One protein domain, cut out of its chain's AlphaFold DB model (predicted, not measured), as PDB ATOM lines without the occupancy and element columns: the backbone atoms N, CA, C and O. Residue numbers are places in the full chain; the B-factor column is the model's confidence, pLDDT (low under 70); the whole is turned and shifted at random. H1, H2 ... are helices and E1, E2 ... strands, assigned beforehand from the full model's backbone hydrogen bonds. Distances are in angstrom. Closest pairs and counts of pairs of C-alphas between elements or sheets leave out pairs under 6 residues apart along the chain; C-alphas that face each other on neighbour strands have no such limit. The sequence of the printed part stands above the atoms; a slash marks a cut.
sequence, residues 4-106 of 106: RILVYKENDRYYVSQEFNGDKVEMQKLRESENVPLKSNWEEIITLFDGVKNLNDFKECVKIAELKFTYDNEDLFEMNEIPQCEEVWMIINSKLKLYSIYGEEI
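What this domain is: This is residues 4 to 106 of the 106 residues of an uncharacterized protein of Clostridioides difficile (UniProt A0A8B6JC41). A strongly twisted sheet of five strands has two helices, H2 and H3, over one face and no named helix on the other; H1 lies well away from the sheet at one end of the length, where residues 29 to 34 stick out free. The printed part has 103 residues, in the order E1, E2, H1, H2, H3, E3, E4, E5, and its class is mixed, helices and strands. The mixed sheet runs E3, E2, E1, E4, E5. The whole is compact by its radius of gyration of the C-alphas, 13.7 A, yet elongated in outline, spanning 47 by 28 by 22 A.

How they stand to each other: E1, residues 4 to 10, and E2, residues 13 to 16, form an antiparallel hairpin, with N 8 and O 15 at 2.9 A. H1, residues 24 to 30, is not on the sheet. H2, residues 42 to 47, is close to H1 but not clearly touching it, the closest C-alphas, of Lys 24 and Trp 42, being 7.7 A apart. H3, residues 55 to 68, is on the sheet at a height of 9.6 A, over E1 and along the strands, at 2 degrees to E1 on the local plane; the closest C-alphas, of Tyr 8 and Phe 58, are 7.0 A apart. H2 is on the same face at a height of 10.0 A, only just over E4, residues 87 to 91, on which 3 of its 6 C-alphas fall. H2 and H3 are close but not clearly touching, their closest C-alphas, of Ile 45 and Ala 65, 6.1 A apart. E3, residues 77 to 79, is an edge strand antiparallel to E2, with N 14 and O 79 at 2.9 A. E4 is parallel to E1, with N 7 and O 89 at 2.8 A. E5, residues 96 to 101, is the other edge strand and forms an antiparallel hairpin with E4, with N 97 and O 90 at 2.9 A. In H1, H2 and H3 every O i to N i+4 pair is within hydrogen-bond range.

Where its parts are: E1 begins at C-alpha 4, (23.431, 11.520, 75.412), and measures 19.9 A; E2 measures 9.7 A. H1 measures 9.9 A, H2 9.0 A and H3 20.0 A, with C-alpha 55 at (32.959, -4.816, 75.192). E3 measures 6.3 A, E4 13.4 A and E5 14.5 A, ending at C-alpha 101, (27.655, 17.019, 81.879).

The domain as a whole: The two C-alphas farthest apart, those of Asn 11 and Ser 33, are 46.9 A from each other. The printed part has no cut, and the link from H1 to H2, 11 residues, is long. The mean pLDDT of the printed part is 90.6, and residues 31 to 39 are under 70.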
ATOM      1  N   ARG A   4      22.760  12.505  74.557       95.88
ATOM      2  CA  ARG A   4      23.431  11.520  75.412       95.88
ATOM      3  C   ARG A   4      24.314  10.598  74.596       95.88
ATOM      4  O   ARG A   4      23.909  10.129  73.536       95.88
ATOM      5  N   ILE A   5      25.502  10.307  75.107       96.88
ATOM      6  CA  ILE A   5      26.416   9.329  74.510       96.88
ATOM      7  C   ILE A   5      26.745   8.251  75.538       96.88
ATOM      8  O   ILE A   5      26.955   8.548  76.716       96.88
ATOM      9  N   LEU A   6      26.794   7.000  75.080       98.06
ATOM     10  CA  LEU A   6      27.161   5.840  75.882       98.06
ATOM     11  C   LEU A   6      28.623   5.473  75.626       98.06
ATOM     12  O   LEU A   6      29.057   5.407  74.475       98.06
ATOM     13  N   VAL A   7      29.375   5.204  76.693       98.12
ATOM     14  CA  VAL A   7      30.817   4.952  76.634       98.12
ATOM     15  C   VAL A   7      31.198   3.695  77.412       98.12
ATOM     16  O   VAL A   7      30.829   3.510  78.574       98.12
ATOM     17  N   TYR A   8      32.026   2.861  76.793       98.31
ATOM     18  CA  TYR A   8      32.752   1.784  77.455       98.31
ATOM     19  C   TYR A   8      34.253   2.031  77.348       98.31
ATOM     20  O   TYR A   8      34.763   2.297  76.262       98.31
ATOM     21  N   LYS A   9      34.964   1.934  78.472       97.06
ATOM     22  CA  LYS A   9      36.423   2.042  78.506       97.06
ATOM     23  C   LYS A   9      37.041   0.651  78.595       97.06
ATOM     24  O   LYS A   9      36.729  -0.104  79.513       97.06
ATOM     25  N   GLU A  10      37.971   0.356  77.695       95.81
ATOM     26  CA  GLU A  10      38.820  -0.835  77.756       95.81
ATOM     27  C   GLU A  10      40.269  -0.406  77.545       95.81
ATOM     28  O   GLU A  10      40.600   0.196  76.523       95.81
ATOM     29  N   ASN A  11      41.145  -0.711  78.501       93.00
ATOM     30  CA  ASN A  11      42.526  -0.221  78.493       93.00
ATOM     31  C   ASN A  11      42.560   1.320  78.343       93.00
ATOM     32  O   ASN A  11      41.890   2.029  79.100       93.00
ATOM     33  N   ASP A  12      43.304   1.824  77.357       93.88
ATOM     34  CA  ASP A  12      43.448   3.250  77.041       93.88
ATOM     35  C   ASP A  12      42.536   3.705  75.885       93.88
ATOM     36  O   ASP A  12      42.827   4.692  75.210       93.88
ATOM     37  N   ARG A  13      41.454   2.963  75.607       96.50
ATOM     38  CA  ARG A  13      40.510   3.251  74.519       96.50
ATOM     39  C   ARG A  13      39.086   3.406  75.024       96.50
ATOM     40  O   ARG A  13      38.668   2.754  75.985       96.50
ATOM     41  N   TYR A  14      38.340   4.256  74.328       97.81
ATOM     42  CA  TYR A  14      36.922   4.497  74.548       97.81
ATOM     43  C   TYR A  14      36.129   3.988  73.350       97.81
ATOM     44  O   TYR A  14      36.444   4.323  72.212       97.81
ATOM     45  N   TYR A  15      35.095   3.199  73.614       98.19
ATOM     46  CA  TYR A  15      34.131   2.754  72.616       98.19
ATOM     47  C   TYR A  15      32.821   3.487  72.842       98.19
ATOM     48  O   TYR A  15      32.255   3.441  73.938       98.19
ATOM     49  N   VAL A  16      32.372   4.179  71.808       98.00
ATOM     50  CA  VAL A  16      31.402   5.262  71.908       98.00
ATOM     51  C   VAL A  16      30.226   4.970  70.983       98.00
ATOM     52  O   VAL A  16      30.429   4.637  69.817       98.00
ATOM     53  N   SER A  17      29.000   5.060  71.497       97.81
ATOM     54  CA  SER A  17      27.788   4.916  70.680       97.81
ATOM     55  C   SER A  17      27.553   6.130  69.778       97.81
ATOM     56  O   SER A  17      28.107   7.206  70.011       97.81
ATOM     57  N   GLN A  18      26.629   6.004  68.823       95.56
ATOM     58  CA  GLN A  18      25.972   7.184  68.263       95.56
ATOM     59  C   GLN A  18      25.252   7.991  69.363       95.56
ATOM     60  O   GLN A  18      25.066   7.535  70.500       95.56
ATOM     61  N   GLU A  19      24.844   9.208  69.030       95.12
ATOM     62  CA  GLU A  19      24.185  10.107  69.970       95.12
ATOM     63  C   GLU A  19      22.682   9.824  70.105       95.12
ATOM     64  O   GLU A  19      21.919   9.880  69.139       95.12
ATOM     65  N   PHE A  20      22.234   9.617  71.341       93.12
ATOM     66  CA  PHE A  20      20.826   9.504  71.704       93.12
ATOM     67  C   PHE A  20      20.222  10.890  71.924       93.12
ATOM     68  O   PHE A  20      20.714  11.671  72.739       93.12
ATOM     69  N   ASN A  21      19.140  11.192  71.207       89.25
ATOM     70  CA  ASN A  21      18.487  12.496  71.236       89.25
ATOM     71  C   ASN A  21      17.111  12.418  71.901       89.25
ATOM     72  O   ASN A  21      16.147  11.918  71.314       89.25
ATOM     73  N   GLY A  22      17.011  12.981  73.104       82.75
ATOM     74  CA  GLY A  22      15.782  12.966  73.891       82.75
ATOM     75  C   GLY A  22      15.488  11.601  74.506       82.75
ATOM     76  O   GLY A  22      16.316  10.701  74.474       82.75
ATOM     77  N   ASP A  23      14.295  11.446  75.063       83.38
ATOM     78  CA  ASP A  23      13.703  10.163  75.432       83.38
ATOM     79  C   ASP A  23      12.170  10.260  75.338       83.38
ATOM     80  O   ASP A  23      11.613  11.299  74.959       83.38
ATOM     81  N   LYS A  24      11.457   9.179  75.674       83.06
ATOM     82  CA  LYS A  24       9.988   9.182  75.666       83.06
ATOM     83  C   LYS A  24       9.374  10.286  76.537       83.06
ATOM     84  O   LYS A  24       8.384  10.878  76.114       83.06
ATOM     85  N   VAL A  25       9.927  10.574  77.716       82.75
ATOM     86  CA  VAL A  25       9.396  11.591  78.641       82.75
ATOM     87  C   VAL A  25       9.581  12.989  78.055       82.75
ATOM     88  O   VAL A  25       8.649  13.796  78.064       82.75
ATOM     89  N   GLU A  26      10.761  13.279  77.510       82.44
ATOM     90  CA  GLU A  26      11.063  14.550  76.848       82.44
ATOM     91  C   GLU A  26      10.189  14.752  75.602       82.44
ATOM     92  O   GLU A  26       9.641  15.836  75.398       82.44
ATOM     93  N   MET A  27       9.982  13.699  74.807       80.94
ATOM     94  CA  MET A  27       9.141  13.762  73.610       80.94
ATOM     95  C   MET A  27       7.652  13.914  73.926       80.94
ATOM     96  O   MET A  27       6.963  14.657  73.229       80.94
ATOM     97  N   GLN A  28       7.150  13.270  74.983       79.75
ATOM     98  CA  GLN A  28       5.762  13.435  75.429       79.75
ATOM     99  C   GLN A  28       5.473  14.867  75.891       79.75
ATOM    100  O   GLN A  28       4.417  15.399  75.568       79.75
ATOM    101  N   LYS A  29       6.422  15.519  76.578       79.12
ATOM    102  CA  LYS A  29       6.302  16.939  76.961       79.12
ATOM    103  C   LYS A  29       6.265  17.877  75.752       79.12
ATOM    104  O   LYS A  29       5.635  18.924  75.812       79.12
ATOM    105  N   LEU A  30       6.961  17.527  74.669       73.56
ATOM    106  CA  LEU A  30       7.010  18.338  73.449       73.56
ATOM    107  C   LEU A  30       5.801  18.118  72.532       73.56
ATOM    108  O   LEU A  30       5.471  18.995  71.735       73.56
ATOM    109  N   ARG A  31       5.167  16.944  72.604       67.75
ATOM    110  CA  ARG A  31       4.095  16.516  71.699       67.75
ATOM    111  C   ARG A  31       2.932  15.919  72.485       67.75
ATOM    112  O   ARG A  31       2.589  14.754  72.296       67.75
ATOM    113  N   GLU A  32       2.322  16.734  73.347       60.47
ATOM    114  CA  GLU A  32       1.248  16.339  74.281       60.47
ATOM    115  C   GLU A  32       0.066  15.591  73.622       60.47
ATOM    116  O   GLU A  32      -0.685  14.905  74.312       60.47
ATOM    117  N   SER A  33      -0.097  15.678  72.296       58.34
ATOM    118  CA  SER A  33      -1.213  15.098  71.539       58.34
ATOM    119  C   SER A  33      -0.841  14.021  70.507       58.34
ATOM    120  O   SER A  33      -1.733  13.556  69.797       58.34
ATOM    121  N   GLU A  34       0.429  13.621  70.371       58.97
ATOM    122  CA  GLU A  34       0.847  12.636  69.356       58.97
ATOM    123  C   GLU A  34       1.313  11.312  69.976       58.97
ATOM    124  O   GLU A  34       1.953  11.276  71.026       58.97
ATOM    125  N   ASN A  35       1.032  10.199  69.287       62.06
ATOM    126  CA  ASN A  35       1.662   8.913  69.580       62.06
ATOM    127  C   ASN A  35       3.177   9.057  69.390       62.06
ATOM    128  O   ASN A  35       3.675   9.067  68.264       62.06
ATOM    129  N   VAL A  36       3.905   9.194  70.496       62.56
ATOM    130  CA  VAL A  36       5.358   9.352  70.484       62.56
ATOM    131  C   VAL A  36       6.007   8.065  69.951       62.56
ATOM    132  O   VAL A  36       5.747   6.990  70.495       62.56
ATOM    133  N   PRO A  37       6.857   8.146  68.908       64.25
ATOM    134  CA  PRO A  37       7.487   6.970  68.305       64.25
ATOM    135  C   PRO A  37       8.560   6.331  69.202       64.25
ATOM    136  O   PRO A  37       8.826   5.135  69.074       64.25
ATOM    137  N   LEU A  38       9.145   7.098  70.132       66.19
ATOM    138  CA  LEU A  38      10.104   6.589  71.114       66.19
ATOM    139  C   LEU A  38       9.416   5.671  72.124       66.19
ATOM    140  O   LEU A  38       8.462   6.057  72.807       66.19
ATOM    141  N   LYS A  39       9.932   4.446  72.239       67.56
ATOM    142  CA  LYS A  39       9.305   3.401  73.055       67.56
ATOM    143  C   LYS A  39       9.752   3.431  74.515       67.56
ATOM    144  O   LYS A  39       8.960   3.032  75.369       67.56
ATOM    145  N   SER A  40      10.955   3.940  74.797       82.12
ATOM    146  CA  SER A  40      11.595   3.867  76.118       82.12
ATOM    147  C   SER A  40      11.973   5.238  76.689       82.12
ATOM    148  O   SER A  40      12.277   6.178  75.954       82.12
ATOM    149  N   ASN A  41      11.922   5.343  78.016       90.12
ATOM    150  CA  ASN A  41      12.523   6.443  78.772       90.12
ATOM    151  C   ASN A  41      14.010   6.158  79.033       90.12
ATOM    152  O   ASN A  41      14.491   5.049  78.776       90.12
ATOM    153  N   TRP A  42      14.738   7.157  79.529       92.88
ATOM    154  CA  TRP A  42      16.158   6.993  79.809       92.88
ATOM    155  C   TRP A  42      16.439   5.996  80.943       92.88
ATOM    156  O   TRP A  42      17.398   5.230  80.857       92.88
ATOM    157  N   GLU A  43      15.583   5.918  81.968       91.69
ATOM    158  CA  GLU A  43      15.772   4.975  83.078       91.69
ATOM    159  C   GLU A  43      15.770   3.512  82.615       91.69
ATOM    160  O   GLU A  43      16.608   2.723  83.053       91.69
ATOM    161  N   GLU A  44      14.880   3.148  81.687       91.62
ATOM    162  CA  GLU A  44      14.876   1.824  81.062       91.62
ATOM    163  C   GLU A  44      16.192   1.543  80.334       91.62
ATOM    164  O   GLU A  44      16.703   0.426  80.427       91.62
ATOM    165  N   ILE A  45      16.759   2.535  79.637       94.38
ATOM    166  CA  ILE A  45      18.047   2.374  78.952       94.38
ATOM    167  C   ILE A  45      19.156   2.091  79.954       94.38
ATOM    168  O   ILE A  45      19.906   1.144  79.746       94.38
ATOM    169  N   ILE A  46      19.223   2.830  81.064       96.12
ATOM    170  CA  ILE A  46      20.246   2.622  82.101       96.12
ATOM    171  C   ILE A  46      20.233   1.173  82.602       96.12
ATOM    172  O   ILE A  46      21.289   0.544  82.699       96.12
ATOM    173  N   THR A  47      19.046   0.616  82.867       96.06
ATOM    174  CA  THR A  47      18.918  -0.755  83.388       96.06
ATOM    175  C   THR A  47      19.386  -1.844  82.419       96.06
ATOM    176  O   THR A  47      19.752  -2.926  82.870       96.06
ATOM    177  N   LEU A  48      19.443  -1.575  81.107       96.50
ATOM    178  CA  LEU A  48      19.957  -2.544  80.126       96.50
ATOM    179  C   LEU A  48      21.431  -2.881  80.354       96.50
ATOM    180  O   LEU A  48      21.879  -3.947  79.947       96.50
ATOM    181  N   PHE A  49      22.181  -1.975  80.979       98.06
ATOM    182  CA  PHE A  49      23.625  -2.092  81.156       98.06
ATOM    183  C   PHE A  49      24.023  -2.653  82.528       98.06
ATOM    184  O   PHE A  49      25.214  -2.717  82.848       98.06
ATOM    185  N   ASP A  50      23.054  -3.056  83.354       97.62
ATOM    186  CA  ASP A  50      23.334  -3.717  84.625       97.62
ATOM    187  C   ASP A  50      24.036  -5.063  84.386       97.62
ATOM    188  O   ASP A  50      23.473  -6.004  83.832       97.62
ATOM    189  N   GLY A  51      25.280  -5.174  84.853       97.19
ATOM    190  CA  GLY A  51      26.076  -6.394  84.750       97.19
ATOM    191  C   GLY A  51      26.991  -6.476  83.528       97.19
ATOM    192  O   GLY A  51      27.624  -7.515  83.356       97.19
ATOM    193  N   VAL A  52      27.122  -5.406  82.735       98.06
ATOM    194  CA  VAL A  52      28.070  -5.332  81.606       98.06
ATOM    195  C   VAL A  52      29.506  -5.499  82.109       98.06
ATOM    196  O   VAL A  52      29.965  -4.758  82.984       98.06
ATOM    197  N   LYS A  53      30.234  -6.485  81.582       95.88
ATOM    198  CA  LYS A  53      31.607  -6.808  82.017       95.88
ATOM    199  C   LYS A  53      32.641  -6.602  80.928       95.88
ATOM    200  O   LYS A  53      33.792  -6.321  81.246       95.88
ATOM    201  N   ASN A  54      32.246  -6.749  79.672       97.81
ATOM    202  CA  ASN A  54      33.150  -6.689  78.532       97.81
ATOM    203  C   ASN A  54      32.547  -5.867  77.380       97.81
ATOM    204  O   ASN A  54      31.367  -5.507  77.400       97.81
ATOM    205  N   LEU A  55      33.364  -5.587  76.365       97.69
ATOM    206  CA  LEU A  55      32.959  -4.816  75.192       97.69
ATOM    207  C   LEU A  55      31.810  -5.460  74.396       97.69
ATOM    208  O   LEU A  55      30.993  -4.741  73.826       97.69
ATOM    209  N   ASN A  56      31.729  -6.793  74.331       97.81
ATOM    210  CA  ASN A  56      30.646  -7.460  73.604       97.81
ATOM    211  C   ASN A  56      29.307  -7.282  74.324       97.81
ATOM    212  O   ASN A  56      28.337  -6.922  73.662       97.81
ATOM    213  N   ASP A  57      29.277  -7.422  75.655       98.06
ATOM    214  CA  ASP A  57      28.080  -7.119  76.453       98.06
ATOM    215  C   ASP A  57      27.619  -5.675  76.179       98.06
ATOM    216  O   ASP A  57      26.449  -5.418  75.910       98.06
ATOM    217  N   PHE A  58      28.564  -4.725  76.186       98.38
ATOM    218  CA  PHE A  58      28.268  -3.321  75.912       98.38
ATOM    219  C   PHE A  58      27.678  -3.112  74.509       98.38
ATOM    220  O   PHE A  58      26.655  -2.443  74.374       98.38
ATOM    221  N   LYS A  59      28.275  -3.719  73.473       98.12
ATOM    222  CA  LYS A  59      27.776  -3.657  72.087       98.12
ATOM    223  C   LYS A  59      26.356  -4.203  71.960       98.12
ATOM    224  O   LYS A  59      25.542  -3.616  71.252       98.12
ATOM    225  N   GLU A  60      26.049  -5.316  72.621       97.94
ATOM    226  CA  GLU A  60      24.702  -5.897  72.611       97.94
ATOM    227  C   GLU A  60      23.683  -4.970  73.285       97.94
ATOM    228  O   GLU A  60      22.619  -4.713  72.718       97.94
ATOM    229  N   CYS A  61      24.025  -4.398  74.443       98.00
ATOM    230  CA  CYS A  61      23.170  -3.437  75.137       98.00
ATOM    231  C   CYS A  61      22.932  -2.159  74.312       98.00
ATOM    232  O   CYS A  61      21.793  -1.691  74.251       98.00
ATOM    233  N   VAL A  62      23.962  -1.621  73.641       97.88
ATOM    234  CA  VAL A  62      23.830  -0.444  72.757       97.88
ATOM    235  C   VAL A  62      22.867  -0.729  71.609       97.88
ATOM    236  O   VAL A  62      21.928   0.040  71.423       97.88
ATOM    237  N   LYS A  63      22.997  -1.871  70.926       96.94
ATOM    238  CA  LYS A  63      22.069  -2.259  69.848       96.94
ATOM    239  C   LYS A  63      20.612  -2.310  70.317       96.94
ATOM    240  O   LYS A  63      19.694  -1.835  69.651       96.94
ATOM    241  N   ILE A  64      20.374  -2.869  71.506       95.44
ATOM    242  CA  ILE A  64      19.027  -2.912  72.096       95.44
ATOM    243  C   ILE A  64      18.518  -1.493  72.399       95.44
ATOM    244  O   ILE A  64      17.338  -1.205  72.167       95.44
ATOM    245  N   ALA A  65      19.383  -0.611  72.906       95.19
ATOM    246  CA  ALA A  65      19.041   0.782  73.171       95.19
ATOM    247  C   ALA A  65      18.692   1.542  71.879       95.19
ATOM    248  O   ALA A  65      17.645   2.186  71.824       95.19
ATOM    249  N   GLU A  66      19.488   1.406  70.818       94.62
ATOM    250  CA  GLU A  66      19.253   2.032  69.506       94.62
ATOM    251  C   GLU A  66      17.907   1.598  68.909       94.62
ATOM    252  O   GLU A  66      17.084   2.433  68.526       94.62
ATOM    253  N   LEU A  67      17.597   0.298  68.958       92.50
ATOM    254  CA  LEU A  67      16.306  -0.231  68.506       92.50
ATOM    255  C   LEU A  67      15.114   0.319  69.307       92.50
ATOM    256  O   LEU A  67      14.047   0.574  68.740       92.50
ATOM    257  N   LYS A  68      15.267   0.528  70.623       90.88
ATOM    258  CA  LYS A  68      14.237   1.170  71.468       90.88
ATOM    259  C   LYS A  68      14.005   2.636  71.092       90.88
ATOM    260  O   LYS A  68      12.890   3.139  71.269       90.88
ATOM    261  N   PHE A  69      15.032   3.274  70.543       88.31
ATOM    262  CA  PHE A  69      15.016   4.626  69.999       88.31
ATOM    263  C   PHE A  69      14.650   4.689  68.515       88.31
ATOM    264  O   PHE A  69      14.554   5.779  67.958       88.31
ATOM    265  N   THR A  70      14.347   3.545  67.892       87.81
ATOM    266  CA  THR A  70      14.032   3.420  66.458       87.81
ATOM    267  C   THR A  70      15.168   3.866  65.536       87.81
ATOM    268  O   THR A  70      14.920   4.230  64.391       87.81
ATOM    269  N   TYR A  71      16.403   3.842  66.036       88.81
ATOM    270  CA  TYR A  71      17.596   4.148  65.257       88.81
ATOM    271  C   TYR A  71      18.079   2.902  64.516       88.81
ATOM    272  O   TYR A  71      17.806   1.767  64.931       88.81
ATOM    273  N   ASP A  72      18.809   3.121  63.427       90.81
ATOM    274  CA  ASP A  72      19.600   2.064  62.812       90.81
ATOM    275  C   ASP A  72      20.763   1.705  63.743       90.81
ATOM    276  O   ASP A  72      21.293   2.563  64.451       90.81
ATOM    277  N   ASN A  73      21.136   0.423  63.769       92.88
ATOM    278  CA  ASN A  73      22.267  -0.005  64.586       92.88
ATOM    279  C   ASN A  73      23.560   0.434  63.908       92.88
ATOM    280  O   ASN A  73      23.828   0.011  62.779       92.88
ATOM    281  N   GLU A  74      24.365   1.217  64.614       91.25
ATOM    282  CA  GLU A  74      25.674   1.652  64.140       91.25
ATOM    283  C   GLU A  74      26.790   0.909  64.880       91.25
ATOM    284  O   GLU A  74      26.620   0.389  65.987       91.25
ATOM    285  N   ASP A  75      27.956   0.819  64.242       94.25
ATOM    286  CA  ASP A  75      29.149   0.348  64.935       94.25
ATOM    287  C   ASP A  75      29.627   1.411  65.930       94.25
ATOM    288  O   ASP A  75      29.511   2.613  65.701       94.25
ATOM    289  N   LEU A  76      30.213   0.960  67.042       97.06
ATOM    290  CA  LEU A  76      30.812   1.869  68.015       97.06
ATOM    291  C   LEU A  76      32.041   2.561  67.420       97.06
ATOM    292  O   LEU A  76      32.889   1.917  66.797       97.06
ATOM    293  N   PHE A  77      32.194   3.844  67.722       96.62
ATOM    294  CA  PHE A  77      33.404   4.593  67.414       96.62
ATOM    295  C   PHE A  77      34.478   4.294  68.458       96.62
ATOM    296  O   PHE A  77      34.237   4.407  69.660       96.62
ATOM    297  N   GLU A  78      35.674   3.924  68.006       97.12
ATOM    298  CA  GLU A  78      36.848   3.836  68.874       97.12
ATOM    299  C   GLU A  78      37.543   5.199  68.936       97.12
ATOM    300  O   GLU A  78      37.898   5.781  67.908       97.12
ATOM    301  N   MET A  79      37.754   5.710  70.146       96.00
ATOM    302  CA  MET A  79      38.340   7.023  70.395       96.00
ATOM    303  C   MET A  79      39.458   6.945  71.442       96.00
ATOM    304  O   MET A  79      39.452   6.095  72.336       96.00
ATOM    305  N   ASN A  80      40.423   7.862  71.334       96.19
ATOM    306  CA  ASN A  80      41.485   8.039  72.335       96.19
ATOM    307  C   ASN A  80      41.053   8.945  73.497       96.19
ATOM    308  O   ASN A  80      41.718   8.989  74.527       96.19
ATOM    309  N   GLU A  81      39.956   9.677  73.324       93.38
ATOM    310  CA  GLU A  81      39.418  10.628  74.288       93.38
ATOM    311  C   GLU A  81      37.896  10.510  74.355       93.38
ATOM    312  O   GLU A  81      37.254  10.011  73.428       93.38
ATOM    313  N   ILE A  82      37.328  10.950  75.474       91.81
ATOM    314  CA  ILE A  82      35.883  10.959  75.687       91.81
ATOM    315  C   ILE A  82      35.284  12.101  74.851       91.81
ATOM    316  O   ILE A  82      35.787  13.224  74.922       91.81
ATOM    317  N   PRO A  83      34.217  11.858  74.074       89.25
ATOM    318  CA  PRO A  83      33.569  12.912  73.301       89.25
ATOM    319  C   PRO A  83      32.883  13.938  74.211       89.25
ATOM    320  O   PRO A  83      32.403  13.615  75.297       89.25
ATOM    321  N   GLN A  84      32.758  15.171  73.724       89.81
ATOM    322  CA  GLN A  84      31.936  16.186  74.380       89.81
ATOM    323  C   GLN A  84      30.464  16.003  74.000       89.81
ATOM    324  O   GLN A  84      30.112  16.000  72.822       89.81
ATOM    325  N   CYS A  85      29.603  15.873  75.008       93.12
ATOM    326  CA  CYS A  85      28.153  15.770  74.873       93.12
ATOM    327  C   CYS A  85      27.473  16.457  76.066       93.12
ATOM    328  O   CYS A  85      28.129  16.713  77.080       93.12
ATOM    329  N   GLU A  86      26.172  16.753  75.962       95.06
ATOM    330  CA  GLU A  86      25.406  17.292  77.095       95.06
ATOM    331  C   GLU A  86      25.430  16.321  78.271       95.06
ATOM    332  O   GLU A  86      25.694  16.749  79.387       95.06
ATOM    333  N   GLU A  87      25.252  15.022  78.015       96.81
ATOM    334  CA  GLU A  87      25.502  13.966  78.991       96.81
ATOM    335  C   GLU A  87      26.363  12.853  78.386       96.81
ATOM    336  O   GLU A  87      26.043  12.266  77.347       96.81
ATOM    337  N   VAL A  88      27.440  12.503  79.085       97.31
ATOM    338  CA  VAL A  88      28.211  11.291  78.803       97.31
ATOM    339  C   VAL A  88      27.908  10.279  79.889       97.31
ATOM    340  O   VAL A  88      28.071  10.556  81.078       97.31
ATOM    341  N   TRP A  89      27.495   9.091  79.474       97.94
ATOM    342  CA  TRP A  89      27.201   7.976  80.355       97.94
ATOM    343  C   TRP A  89      28.212   6.865  80.117       97.94
ATOM    344  O   TRP A  89      28.351   6.370  79.003       97.94
ATOM    345  N   MET A  90      28.921   6.458  81.165       97.94
ATOM    346  CA  MET A  90      30.007   5.489  81.077       97.94
ATOM    347  C   MET A  90      29.704   4.238  81.895       97.94
ATOM    348  O   MET A  90      29.106   4.302  82.972       97.94
ATOM    349  N   ILE A  91      30.161   3.084  81.410       98.19
ATOM    350  CA  ILE A  91      30.185   1.861  82.210       98.19
ATOM    351  C   ILE A  91      31.229   1.981  83.324       98.19
ATOM    352  O   ILE A  91      32.431   2.005  83.075       98.19
ATOM    353  N   ILE A  92      30.757   2.010  84.571       96.44
ATOM    354  CA  ILE A  92      31.569   2.084  85.788       96.44
ATOM    355  C   ILE A  92      31.065   1.028  86.771       96.44
ATOM    356  O   ILE A  92      29.912   1.068  87.207       96.44
ATOM    357  N   ASN A  93      31.942   0.103  87.173       95.81
ATOM    358  CA  ASN A  93      31.606  -1.030  88.049       95.81
ATOM    359  C   ASN A  93      30.402  -1.837  87.526       95.81
ATOM    360  O   ASN A  93      29.453  -2.100  88.264       95.81
ATOM    361  N   SER A  94      30.444  -2.196  86.238       97.12
ATOM    362  CA  SER A  94      29.405  -2.974  85.546       97.12
ATOM    363  C   SER A  94      28.009  -2.351  85.541       97.12
ATOM    364  O   SER A  94      27.010  -3.068  85.531       97.12
ATOM    365  N   LYS A  95      27.928  -1.020  85.576       97.75
ATOM    366  CA  LYS A  95      26.678  -0.265  85.469       97.75
ATOM    367  C   LYS A  95      26.898   0.979  84.628       97.75
ATOM    368  O   LYS A  95      27.967   1.580  84.720       97.75
ATOM    369  N   LEU A  96      25.885   1.395  83.878       98.19
ATOM    370  CA  LEU A  96      25.898   2.688  83.207       98.19
ATOM    371  C   LEU A  96      25.668   3.803  84.233       98.19
ATOM    372  O   LEU A  96      24.686   3.782  84.975       98.19
ATOM    373  N   LYS A  97      26.591   4.763  84.299       97.75
ATOM    374  CA  LYS A  97      26.529   5.911  85.208       97.75
ATOM    375  C   LYS A  97      26.802   7.196  84.452       97.75
ATOM    376  O   LYS A  97      27.605   7.203  83.524       97.75
ATOM    377  N   LEU A  98      26.167   8.274  84.887       97.06
ATOM    378  CA  LEU A  98      26.489   9.604  84.400       97.06
ATOM    379  C   LEU A  98      27.939   9.931  84.786       97.06
ATOM    380  O   LEU A  98      28.308   9.801  85.953       97.06
ATOM    381  N   TYR A  99      28.746  10.275  83.789       96.31
ATOM    382  CA  TYR A  99      30.177  10.542  83.920       96.31
ATOM    383  C   TYR A  99      30.478  12.039  83.861       96.31
ATOM    384  O   TYR A  99      31.221  12.553  84.689       96.31
ATOM    385  N   SER A 100      29.889  12.738  82.891       95.56
ATOM    386  CA  SER A 100      30.080  14.177  82.718       95.56
ATOM    387  C   SER A 100      28.835  14.850  82.155       95.56
ATOM    388  O   SER A 100      28.102  14.231  81.377       95.56
ATOM    389  N   ILE A 101      28.657  16.130  82.480       94.25
ATOM    390  CA  ILE A 101      27.655  17.019  81.879       94.25
ATOM    391  C   ILE A 101      28.374  18.167  81.160       94.25
ATOM    392  O   ILE A 101      29.243  18.799  81.746       94.25
ATOM    393  N   TYR A 102      28.039  18.445  79.896       87.50
ATOM    394  CA  TYR A 102      28.713  19.463  79.060       87.50
ATOM    395  C   TYR A 102      30.255  19.365  79.066       87.50
ATOM    396  O   TYR A 102      30.959  20.364  78.929       87.50
ATOM    397  N   GLY A 103      30.787  18.147  79.214       78.75
ATOM    398  CA  GLY A 103      32.227  17.883  79.309       78.75
ATOM    399  C   GLY A 103      32.855  18.127  80.687       78.75
ATOM    400  O   GLY A 103      34.054  17.904  80.836       78.75
ATOM    401  N   GLU A 104      32.081  18.535  81.694       82.12
ATOM    402  CA  GLU A 104      32.527  18.633  83.087       82.12
ATOM    403  C   GLU A 104      32.281  17.300  83.810       82.12
ATOM    404  O   GLU A 104      31.144  16.826  83.877       82.12
ATOM    405  N   GLU A 105      33.347  16.668  84.313       82.31
ATOM    406  CA  GLU A 105      33.270  15.418  85.088       82.31
ATOM    407  C   GLU A 105      32.514  15.619  86.413       82.31
ATOM    408  O   GLU A 105      32.626  16.673  87.043       82.31
ATOM    409  N   ILE A 106      31.754  14.598  86.828       83.25
ATOM    410  CA  ILE A 106      30.912  14.604  88.041       83.25
ATOM    411  C   ILE A 106      31.566  13.842  89.194       83.25
ATOM    412  O   ILE A 106      32.072  12.720  88.961       83.25
TER     413      ILE A 106